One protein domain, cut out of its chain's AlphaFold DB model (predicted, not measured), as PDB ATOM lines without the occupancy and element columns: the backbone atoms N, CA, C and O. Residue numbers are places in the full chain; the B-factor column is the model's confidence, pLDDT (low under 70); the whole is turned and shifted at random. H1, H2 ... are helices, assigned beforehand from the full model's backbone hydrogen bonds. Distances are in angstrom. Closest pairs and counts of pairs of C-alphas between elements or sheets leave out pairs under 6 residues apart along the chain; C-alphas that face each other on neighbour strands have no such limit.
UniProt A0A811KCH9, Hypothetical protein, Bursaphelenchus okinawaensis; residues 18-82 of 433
ATOM      1  N   GLY A  18      31.131   7.331  54.342       88.44
ATOM      2  CA  GLY A  18      32.575   7.567  54.270       88.44
ATOM      3  C   GLY A  18      32.986   8.319  53.006       88.44
ATOM      4  O   GLY A  18      33.788   9.246  53.080       88.44
ATOM      5  N   LEU A  19      32.365   8.011  51.863       87.88
ATOM      6  CA  LEU A  19      32.684   8.695  50.615       87.88
ATOM      7  C   LEU A  19      32.283  10.179  50.654       87.88
ATOM      8  O   LEU A  19      33.039  11.040  50.216       87.88
ATOM      9  N   TYR A  20      31.126  10.491  51.240       92.12
ATOM     10  CA  TYR A  20      30.663  11.872  51.406       92.12
ATOM     11  C   TYR A  20      31.523  12.652  52.401       92.12
ATOM     12  O   TYR A  20      31.789  13.832  52.175       92.12
ATOM     13  N   ALA A  21      31.999  12.003  53.469       93.44
ATOM     14  CA  ALA A  21      32.929  12.617  54.415       93.44
ATOM     15  C   ALA A  21      34.242  13.018  53.725       93.44
ATOM     16  O   ALA A  21      34.718  14.138  53.906       93.44
ATOM     17  N   VAL A  22      34.782  12.139  52.874       92.44
ATOM     18  CA  VAL A  22      35.989  12.408  52.081       92.44
ATOM     19  C   VAL A  22      35.763  13.557  51.091       92.44
ATOM     20  O   VAL A  22      36.576  14.479  51.029       92.44
ATOM     21  N   VAL A  23      34.635  13.558  50.370       94.50
ATOM     22  CA  VAL A  23      34.264  14.649  49.448       94.50
ATOM     23  C   VAL A  23      34.140  15.985  50.192       94.50
ATOM     24  O   VAL A  23      34.665  16.994  49.726       94.50
ATOM     25  N   GLY A  24      33.500  16.001  51.365       94.69
ATOM     26  CA  GLY A  24      33.362  17.200  52.195       94.69
ATOM     27  C   GLY A  24      34.702  17.722  52.719       94.69
ATOM     28  O   GLY A  24      34.969  18.921  52.637       94.69
ATOM     29  N   ALA A  25      35.577  16.827  53.189       94.12
ATOM     30  CA  ALA A  25      36.920  17.181  53.647       94.12
ATOM     31  C   ALA A  25      37.776  17.774  52.513       94.12
ATOM     32  O   ALA A  25      38.438  18.801  52.703       94.12
ATOM     33  N   ALA A  26      37.718  17.172  51.319       95.06
ATOM     34  CA  ALA A  26      38.405  17.670  50.132       95.06
ATOM     35  C   ALA A  26      37.867  19.042  49.700       95.06
ATOM     36  O   ALA A  26      38.651  19.965  49.472       95.06
ATOM     37  N   ALA A  27      36.541  19.205  49.640       96.25
ATOM     38  CA  ALA A  27      35.905  20.452  49.232       96.25
ATOM     39  C   ALA A  27      36.204  21.605  50.199       96.25
ATOM     40  O   ALA A  27      36.554  22.696  49.753       96.25
ATOM     41  N   PHE A  28      36.139  21.367  51.514       95.50
ATOM     42  CA  PHE A  28      36.467  22.380  52.519       95.50
ATOM     43  C   PHE A  28      37.936  22.813  52.437       95.50
ATOM     44  O   PHE A  28      38.239  24.004  52.372       95.50
ATOM     45  N   THR A  29      38.861  21.854  52.374       95.25
ATOM     46  CA  THR A  29      40.298  22.161  52.312       95.25
ATOM     47  C   THR A  29      40.658  22.857  50.994       95.25
ATOM     48  O   THR A  29      41.430  23.819  50.990       95.25
ATOM     49  N   GLY A  30      40.057  22.430  49.877       95.00
ATOM     50  CA  GLY A  30      40.192  23.084  48.574       95.00
ATOM     51  C   GLY A  30      39.643  24.510  48.567       95.00
ATOM     52  O   GLY A  30      40.281  25.405  48.020       95.00
ATOM     53  N   ALA A  31      38.525  24.753  49.254       95.50
ATOM     54  CA  ALA A  31      37.945  26.083  49.412       95.50
ATOM     55  C   ALA A  31      38.830  27.026  50.246       95.50
ATOM     56  O   ALA A  31      38.977  28.191  49.895       95.50
ATOM     57  N   VAL A  32      39.451  26.552  51.330       95.19
ATOM     58  CA  VAL A  32      40.309  27.396  52.192       95.19
ATOM     59  C   VAL A  32      41.645  27.741  51.521       95.19
ATOM     60  O   VAL A  32      42.178  28.842  51.682       95.19
ATOM     61  N   THR A  33      42.210  26.788  50.779       95.19
ATOM     62  CA  THR A  33      43.536  26.924  50.154       95.19
ATOM     63  C   THR A  33      43.497  27.458  48.723       95.19
ATOM     64  O   THR A  33      44.539  27.865  48.218       95.19
ATOM     65  N   HIS A  34      42.326  27.450  48.080       94.12
ATOM     66  CA  HIS A  34      42.134  27.672  46.640       94.12
ATOM     67  C   HIS A  34      42.946  26.726  45.738       94.12
ATOM     68  O   HIS A  34      43.321  27.090  44.625       94.12
ATOM     69  N   SER A  35      43.214  25.495  46.192       94.56
ATOM     70  CA  SER A  35      43.970  24.505  45.416       94.56
ATOM     71  C   SER A  35      43.107  23.353  44.910       94.56
ATOM     72  O   SER A  35      42.358  22.735  45.666       94.56
ATOM     73  N   LEU A  36      43.293  23.001  43.634       93.88
ATOM     74  CA  LEU A  36      42.651  21.842  43.000       93.88
ATOM     75  C   LEU A  36      43.416  20.537  43.229       93.88
ATOM     76  O   LEU A  36      42.844  19.458  43.092       93.88
ATOM     77  N   SER A  37      44.694  20.623  43.616       95.50
ATOM     78  CA  SER A  37      45.546  19.447  43.827       95.50
ATOM     79  C   SER A  37      45.067  18.558  44.976       95.50
ATOM     80  O   SER A  37      45.354  17.365  44.986       95.50
ATOM     81  N   ILE A  38      44.289  19.108  45.912       95.19
ATOM     82  CA  ILE A  38      43.746  18.368  47.056       95.19
ATOM     83  C   ILE A  38      42.819  17.236  46.603       95.19
ATOM     84  O   ILE A  38      42.828  16.184  47.233       95.19
ATOM     85  N   ALA A  39      42.082  17.392  45.497       93.56
ATOM     86  CA  ALA A  39      41.268  16.300  44.953       93.56
ATOM     87  C   ALA A  39      42.134  15.086  44.584       93.56
ATOM     88  O   ALA A  39      41.801  13.958  44.936       93.56
ATOM     89  N   VAL A  40      43.274  15.330  43.931       92.62
ATOM     90  CA  VAL A  40      44.217  14.278  43.535       92.62
ATOM     91  C   VAL A  40      44.874  13.658  44.763       92.62
ATOM     92  O   VAL A  40      44.855  12.442  44.893       92.62
ATOM     93  N   ILE A  41      45.350  14.471  45.712       94.56
ATOM     94  CA  ILE A  41      45.973  13.980  46.954       94.56
ATOM     95  C   ILE A  41      45.001  13.089  47.738       94.56
ATOM     96  O   ILE A  41      45.382  12.040  48.251       94.56
ATOM     97  N   VAL A  42      43.730  13.479  47.833       93.19
ATOM     98  CA  VAL A  42      42.707  12.701  48.542       93.19
ATOM     99  C   VAL A  42      42.401  11.383  47.818       93.19
ATOM    100  O   VAL A  42      42.294  10.341  48.461       93.19
ATOM    101  N   CYS A  43      42.313  11.385  46.488       90.25
ATOM    102  CA  CYS A  43      42.140  10.158  45.705       90.25
ATOM    103  C   CYS A  43      43.374   9.235  45.734       90.25
ATOM    104  O   CYS A  43      43.226   8.016  45.782       90.25
ATOM    105  N   GLU A  44      44.585   9.793  45.759       93.38
ATOM    106  CA  GLU A  44      45.832   9.031  45.889       93.38
ATOM    107  C   GLU A  44      45.978   8.423  47.289       93.38
ATOM    108  O   GLU A  44      46.275   7.238  47.416       93.38
ATOM    109  N   THR A  45      45.708   9.197  48.345       92.88
ATOM    110  CA  THR A  45      45.794   8.717  49.740       92.88
ATOM    111  C   THR A  45      44.740   7.664  50.074       92.88
ATOM    112  O   THR A  45      44.993   6.792  50.901       92.88
ATOM    113  N   THR A  46      43.575   7.709  49.424       90.69
ATOM    114  CA  THR A  46      42.536   6.676  49.564       90.69
ATOM    115  C   THR A  46      42.778   5.452  48.678       90.69
ATOM    116  O   THR A  46      42.127   4.428  48.875       90.69
ATOM    117  N   GLY A  47      43.697   5.530  47.708       90.25
ATOM    118  CA  GLY A  47      43.990   4.441  46.772       90.25
ATOM    119  C   GLY A  47      42.848   4.123  45.799       90.25
ATOM    120  O   GLY A  47      42.874   3.084  45.143       90.25
ATOM    121  N   GLN A  48      41.833   4.989  45.701       88.31
ATOM    122  CA  GLN A  48      40.652   4.778  44.865       88.31
ATOM    123  C   GLN A  48      40.381   6.011  44.001       88.31
ATOM    124  O   GLN A  48      40.007   7.073  44.492       88.31
ATOM    125  N   LEU A  49      40.505   5.848  42.680       89.50
ATOM    126  CA  LEU A  49      40.264   6.925  41.707       89.50
ATOM    127  C   LEU A  49      38.811   6.988  41.209       89.50
ATOM    128  O   LEU A  49      38.418   7.969  40.585       89.50
ATOM    129  N   SER A  50      38.000   5.966  41.501       87.81
ATOM    130  CA  SER A  50      36.587   5.896  41.095       87.81
ATOM    131  C   SER A  50      35.770   7.151  41.479       87.81
ATOM    132  O   SER A  50      35.049   7.672  40.626       87.81
ATOM    133  N   PRO A  51      35.917   7.738  42.689       88.62
ATOM    134  CA  PRO A  51      35.199   8.959  43.053       88.62
ATOM    135  C   PRO A  51      35.895  10.278  42.661       88.62
ATOM    136  O   PRO A  51      35.499  11.334  43.154       88.62
ATOM    137  N   LEU A  52      36.900  10.276  41.779       91.69
ATOM    138  CA  LEU A  52      37.654  11.491  41.436       91.69
ATOM    139  C   LEU A  52      36.767  12.607  40.862       91.69
ATOM    140  O   LEU A  52      36.881  13.764  41.264       91.69
ATOM    141  N   LEU A  53      35.863  12.265  39.943       93.38
ATOM    142  CA  LEU A  53      34.983  13.233  39.288       93.38
ATOM    143  C   LEU A  53      34.058  13.969  40.284       93.38
ATOM    144  O   LEU A  53      34.075  15.203  40.283       93.38
ATOM    145  N   PRO A  54      33.286  13.292  41.162       92.06
ATOM    146  CA  PRO A  54      32.448  13.989  42.141       92.06
ATOM    147  C   PRO A  54      33.256  14.776  43.181       92.06
ATOM    148  O   PRO A  54      32.824  15.862  43.571       92.06
ATOM    149  N   VAL A  55      34.437  14.290  43.589       94.56
ATOM    150  CA  VAL A  55      35.350  15.042  44.470       94.56
ATOM    151  C   VAL A  55      35.792  16.341  43.797       94.56
ATOM    152  O   VAL A  55      35.728  17.403  44.416       94.56
ATOM    153  N   LEU A  56      36.188  16.282  42.521       94.94
ATOM    154  CA  LEU A  56      36.643  17.451  41.774       94.94
ATOM    155  C   LEU A  56      35.519  18.481  41.605       94.94
ATOM    156  O   LEU A  56      35.750  19.659  41.848       94.94
ATOM    157  N   ILE A  57      34.300  18.059  41.253       95.69
ATOM    158  CA  ILE A  57      33.155  18.973  41.100       95.69
ATOM    159  C   ILE A  57      32.835  19.680  42.422       95.69
ATOM    160  O   ILE A  57      32.729  20.907  42.447       95.69
ATOM    161  N   ALA A  58      32.714  18.929  43.521       95.88
ATOM    162  CA  ALA A  58      32.438  19.506  44.837       95.88
ATOM    163  C   ALA A  58      33.541  20.486  45.265       95.88
ATOM    164  O   ALA A  58      33.250  21.578  45.762       95.88
ATOM    165  N   LEU A  59      34.804  20.131  45.009       96.12
ATOM    166  CA  LEU A  59      35.949  20.989  45.279       96.12
ATOM    167  C   LEU A  59      35.931  22.258  44.421       96.12
ATOM    168  O   LEU A  59      36.167  23.337  44.961       96.12
ATOM    169  N   MET A  60      35.626  22.169  43.121       95.94
ATOM    170  CA  MET A  60      35.563  23.349  42.254       95.94
ATOM    171  C   MET A  60      34.480  24.326  42.709       95.94
ATOM    172  O   MET A  60      34.725  25.529  42.721       95.94
ATOM    173  N   ILE A  61      33.304  23.820  43.099       96.12
ATOM    174  CA  ILE A  61      32.205  24.652  43.608       96.12
ATOM    175  C   ILE A  61      32.629  25.334  44.914       96.12
ATOM    176  O   ILE A  61      32.474  26.547  45.043       96.12
ATOM    177  N   GLY A  62      33.217  24.585  45.853       95.25
ATOM    178  CA  GLY A  62      33.722  25.143  47.110       95.25
ATOM    179  C   GLY A  62      34.801  26.206  46.894       95.25
ATOM    180  O   GLY A  62      34.747  27.274  47.505       95.25
ATOM    181  N   ASN A  63      35.744  25.950  45.983       95.31
ATOM    182  CA  ASN A  63      36.782  26.906  45.612       95.31
ATOM    183  C   ASN A  63      36.179  28.169  44.986       95.31
ATOM    184  O   ASN A  63      36.451  29.263  45.461       95.31
ATOM    185  N   ALA A  64      35.285  28.026  44.002       94.31
ATOM    186  CA  ALA A  64      34.638  29.160  43.349       94.31
ATOM    187  C   ALA A  64      33.897  30.056  44.353       94.31
ATOM    188  O   ALA A  64      34.106  31.267  44.358       94.31
ATOM    189  N   VAL A  65      33.084  29.471  45.243       95.44
ATOM    190  CA  VAL A  65      32.357  30.222  46.283       95.44
ATOM    191  C   VAL A  65      33.326  30.934  47.231       95.44
ATOM    192  O   VAL A  65      33.127  32.106  47.542       95.44
ATOM    193  N   SER A  66      34.396  30.261  47.659       94.06
ATOM    194  CA  SER A  66      35.416  30.853  48.532       94.06
ATOM    195  C   SER A  66      36.165  32.005  47.858       94.06
ATOM    196  O   SER A  66      36.306  33.065  48.463       94.06
ATOM    197  N   SER A  67      36.583  31.846  46.596       90.62
ATOM    198  CA  SER A  67      37.304  32.879  45.838       90.62
ATOM    199  C   SER A  67      36.491  34.159  45.629       90.62
ATOM    200  O   SER A  67      37.081  35.224  45.461       90.62
ATOM    201  N   PHE A  68      35.157  34.086  45.666       90.75
ATOM    202  CA  PHE A  68      34.307  35.279  45.635       90.75
ATOM    203  C   PHE A  68      34.253  36.030  46.970       90.75
ATOM    204  O   PHE A  68      34.021  37.238  46.972       90.75
ATOM    205  N   LEU A  69      34.442  35.339  48.096       90.94
ATOM    206  CA  LEU A  69      34.263  35.906  49.434       90.94
ATOM    207  C   LEU A  69      35.582  36.386  50.044       90.94
ATOM    208  O   LEU A  69      35.648  37.487  50.593       90.94
ATOM    209  N   HIS A  70      36.629  35.566  49.960       89.25
ATOM    210  CA  HIS A  70      37.896  35.807  50.643       89.25
ATOM    211  C   HIS A  70      39.102  35.381  49.794       89.25
ATOM    212  O   HIS A  70      39.008  34.419  49.032       89.25
ATOM    213  N   PRO A  71      40.260  36.055  49.941       88.75
ATOM    214  CA  PRO A  71      41.520  35.548  49.407       88.75
ATOM    215  C   PRO A  71      41.920  34.256  50.128       88.75
ATOM    216  O   PRO A  71      41.510  34.011  51.267       88.75
ATOM    217  N   SER A  72      42.762  33.444  49.489       92.62
ATOM    218  CA  SER A  72      43.255  32.203  50.095       92.62
ATOM    219  C   SER A  72      43.930  32.457  51.452       92.62
ATOM    220  O   SER A  72      44.460  33.542  51.732       92.62
ATOM    221  N   ILE A  73      43.973  31.430  52.308       93.56
ATOM    222  CA  ILE A  73      44.671  31.524  53.599       93.56
ATOM    223  C   ILE A  73      46.152  31.902  53.429       93.56
ATOM    224  O   ILE A  73      46.698  32.676  54.217       93.56
ATOM    225  N   TYR A  74      46.800  31.408  52.372       92.06
ATOM    226  CA  TYR A  74      48.208  31.685  52.093       92.06
ATOM    227  C   TYR A  74      48.431  33.136  51.687       92.06
ATOM    228  O   TYR A  74      49.330  33.791  52.217       92.06
ATOM    229  N   GLU A  75      47.586  33.660  50.804       88.56
ATOM    230  CA  GLU A  75      47.635  35.065  50.408       88.56
ATOM    231  C   GLU A  75      47.370  35.983  51.606       88.56
ATOM    232  O   GLU A  75      48.117  36.934  51.840       88.56
ATOM    233  N   SER A  76      46.398  35.628  52.448       90.69
ATOM    234  CA  SER A  76      46.104  36.345  53.692       90.69
ATOM    235  C   SER A  76      47.323  36.412  54.619       90.69
ATOM    236  O   SER A  76      47.668  37.484  55.119       90.69
ATOM    237  N   ILE A  77      48.036  35.297  54.817       91.56
ATOM    238  CA  ILE A  77      49.250  35.261  55.647       91.56
ATOM    239  C   ILE A  77      50.373  36.108  55.031       91.56
ATOM    240  O   ILE A  77      51.070  36.818  55.759       91.56
ATOM    241  N   ILE A  78      50.556  36.055  53.708       88.88
ATOM    242  CA  ILE A  78      51.572  36.847  52.996       88.88
ATOM    243  C   ILE A  78      51.307  38.346  53.177       88.88
ATOM    244  O   ILE A  78      52.237  39.102  53.483       88.88
ATOM    245  N   LEU A  79      50.045  38.762  53.051       84.75
ATOM    246  CA  LEU A  79      49.616  40.146  53.243       84.75
ATOM    247  C   LEU A  79      49.801  40.600  54.699       84.75
ATOM    248  O   LEU A  79      50.377  41.664  54.936       84.75
ATOM    249  N   LEU A  80      49.406  39.773  55.675       88.06
ATOM    250  CA  LEU A  80      49.580  40.063  57.105       88.06
ATOM    251  C   LEU A  80      51.058  40.200  57.492       88.06
ATOM    252  O   LEU A  80      51.429  41.118  58.225       88.06
ATOM    253  N   LYS A  81      51.921  39.321  56.969       89.19
ATOM    254  CA  LYS A  81      53.371  39.361  57.218       89.19
ATOM    255  C   LYS A  81      54.113  40.404  56.379       89.19
ATOM    256  O   LYS A  81      55.305  40.611  56.598       89.19
ATOM    257  N   LYS A  82      53.434  41.076  55.442       82.00
ATOM    258  CA  LYS A  82      54.004  42.080  54.525       82.00
ATOM    259  C   LYS A  82      55.245  41.577  53.785       82.00
ATOM    260  O   LYS A  82      56.192  42.336  53.546       82.00
TER     261      LYS A  82
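This is residues 18 to 82 of the 433 residues of the protein "Hypothetical protein" of Bursaphelenchus okinawaensis (UniProt A0A811KCH9). An all-helix, up-and-down bundle joins H3, the longest helix, with H1 and H2, each running against the one before; H4 leads off one end, its residues 76 to 81 and Lys 82 standing free. The printed part has 65 residues with four named helices, H1 to H4, and no named strand. It is only just compact, close to loose: radius of gyration of the C-alphas 12.7 A, spans 42 by 20 by 16 A.

H3, residues 52 to 69, touches H1, residues 18 to 33; C-alphas 59 and 27 are closest, 4.0 A. H2, residues 37 to 46, forms hairpins with H1, closest C-alphas 39 and 26, 6.1 A, and with H3, whose residues 52 to 59 alone touch it. H4, residues 73 to 81, and H1 only just touch, only at their ends, with 3 pairs of C-alphas within 8 A. O i to N i+4 pairs are within hydrogen-bond range throughout H1, H2 and H4, and 13 of 14 in H3.

H3 is 25.9 A long. H1 begins at C-alpha 18 (32.575, 7.567, 54.270); H4 ends at C-alpha 81 (53.371, 39.361, 57.218).

The links are tight, the printed part has no cut, and no printed residue is under 70 in pLDDT.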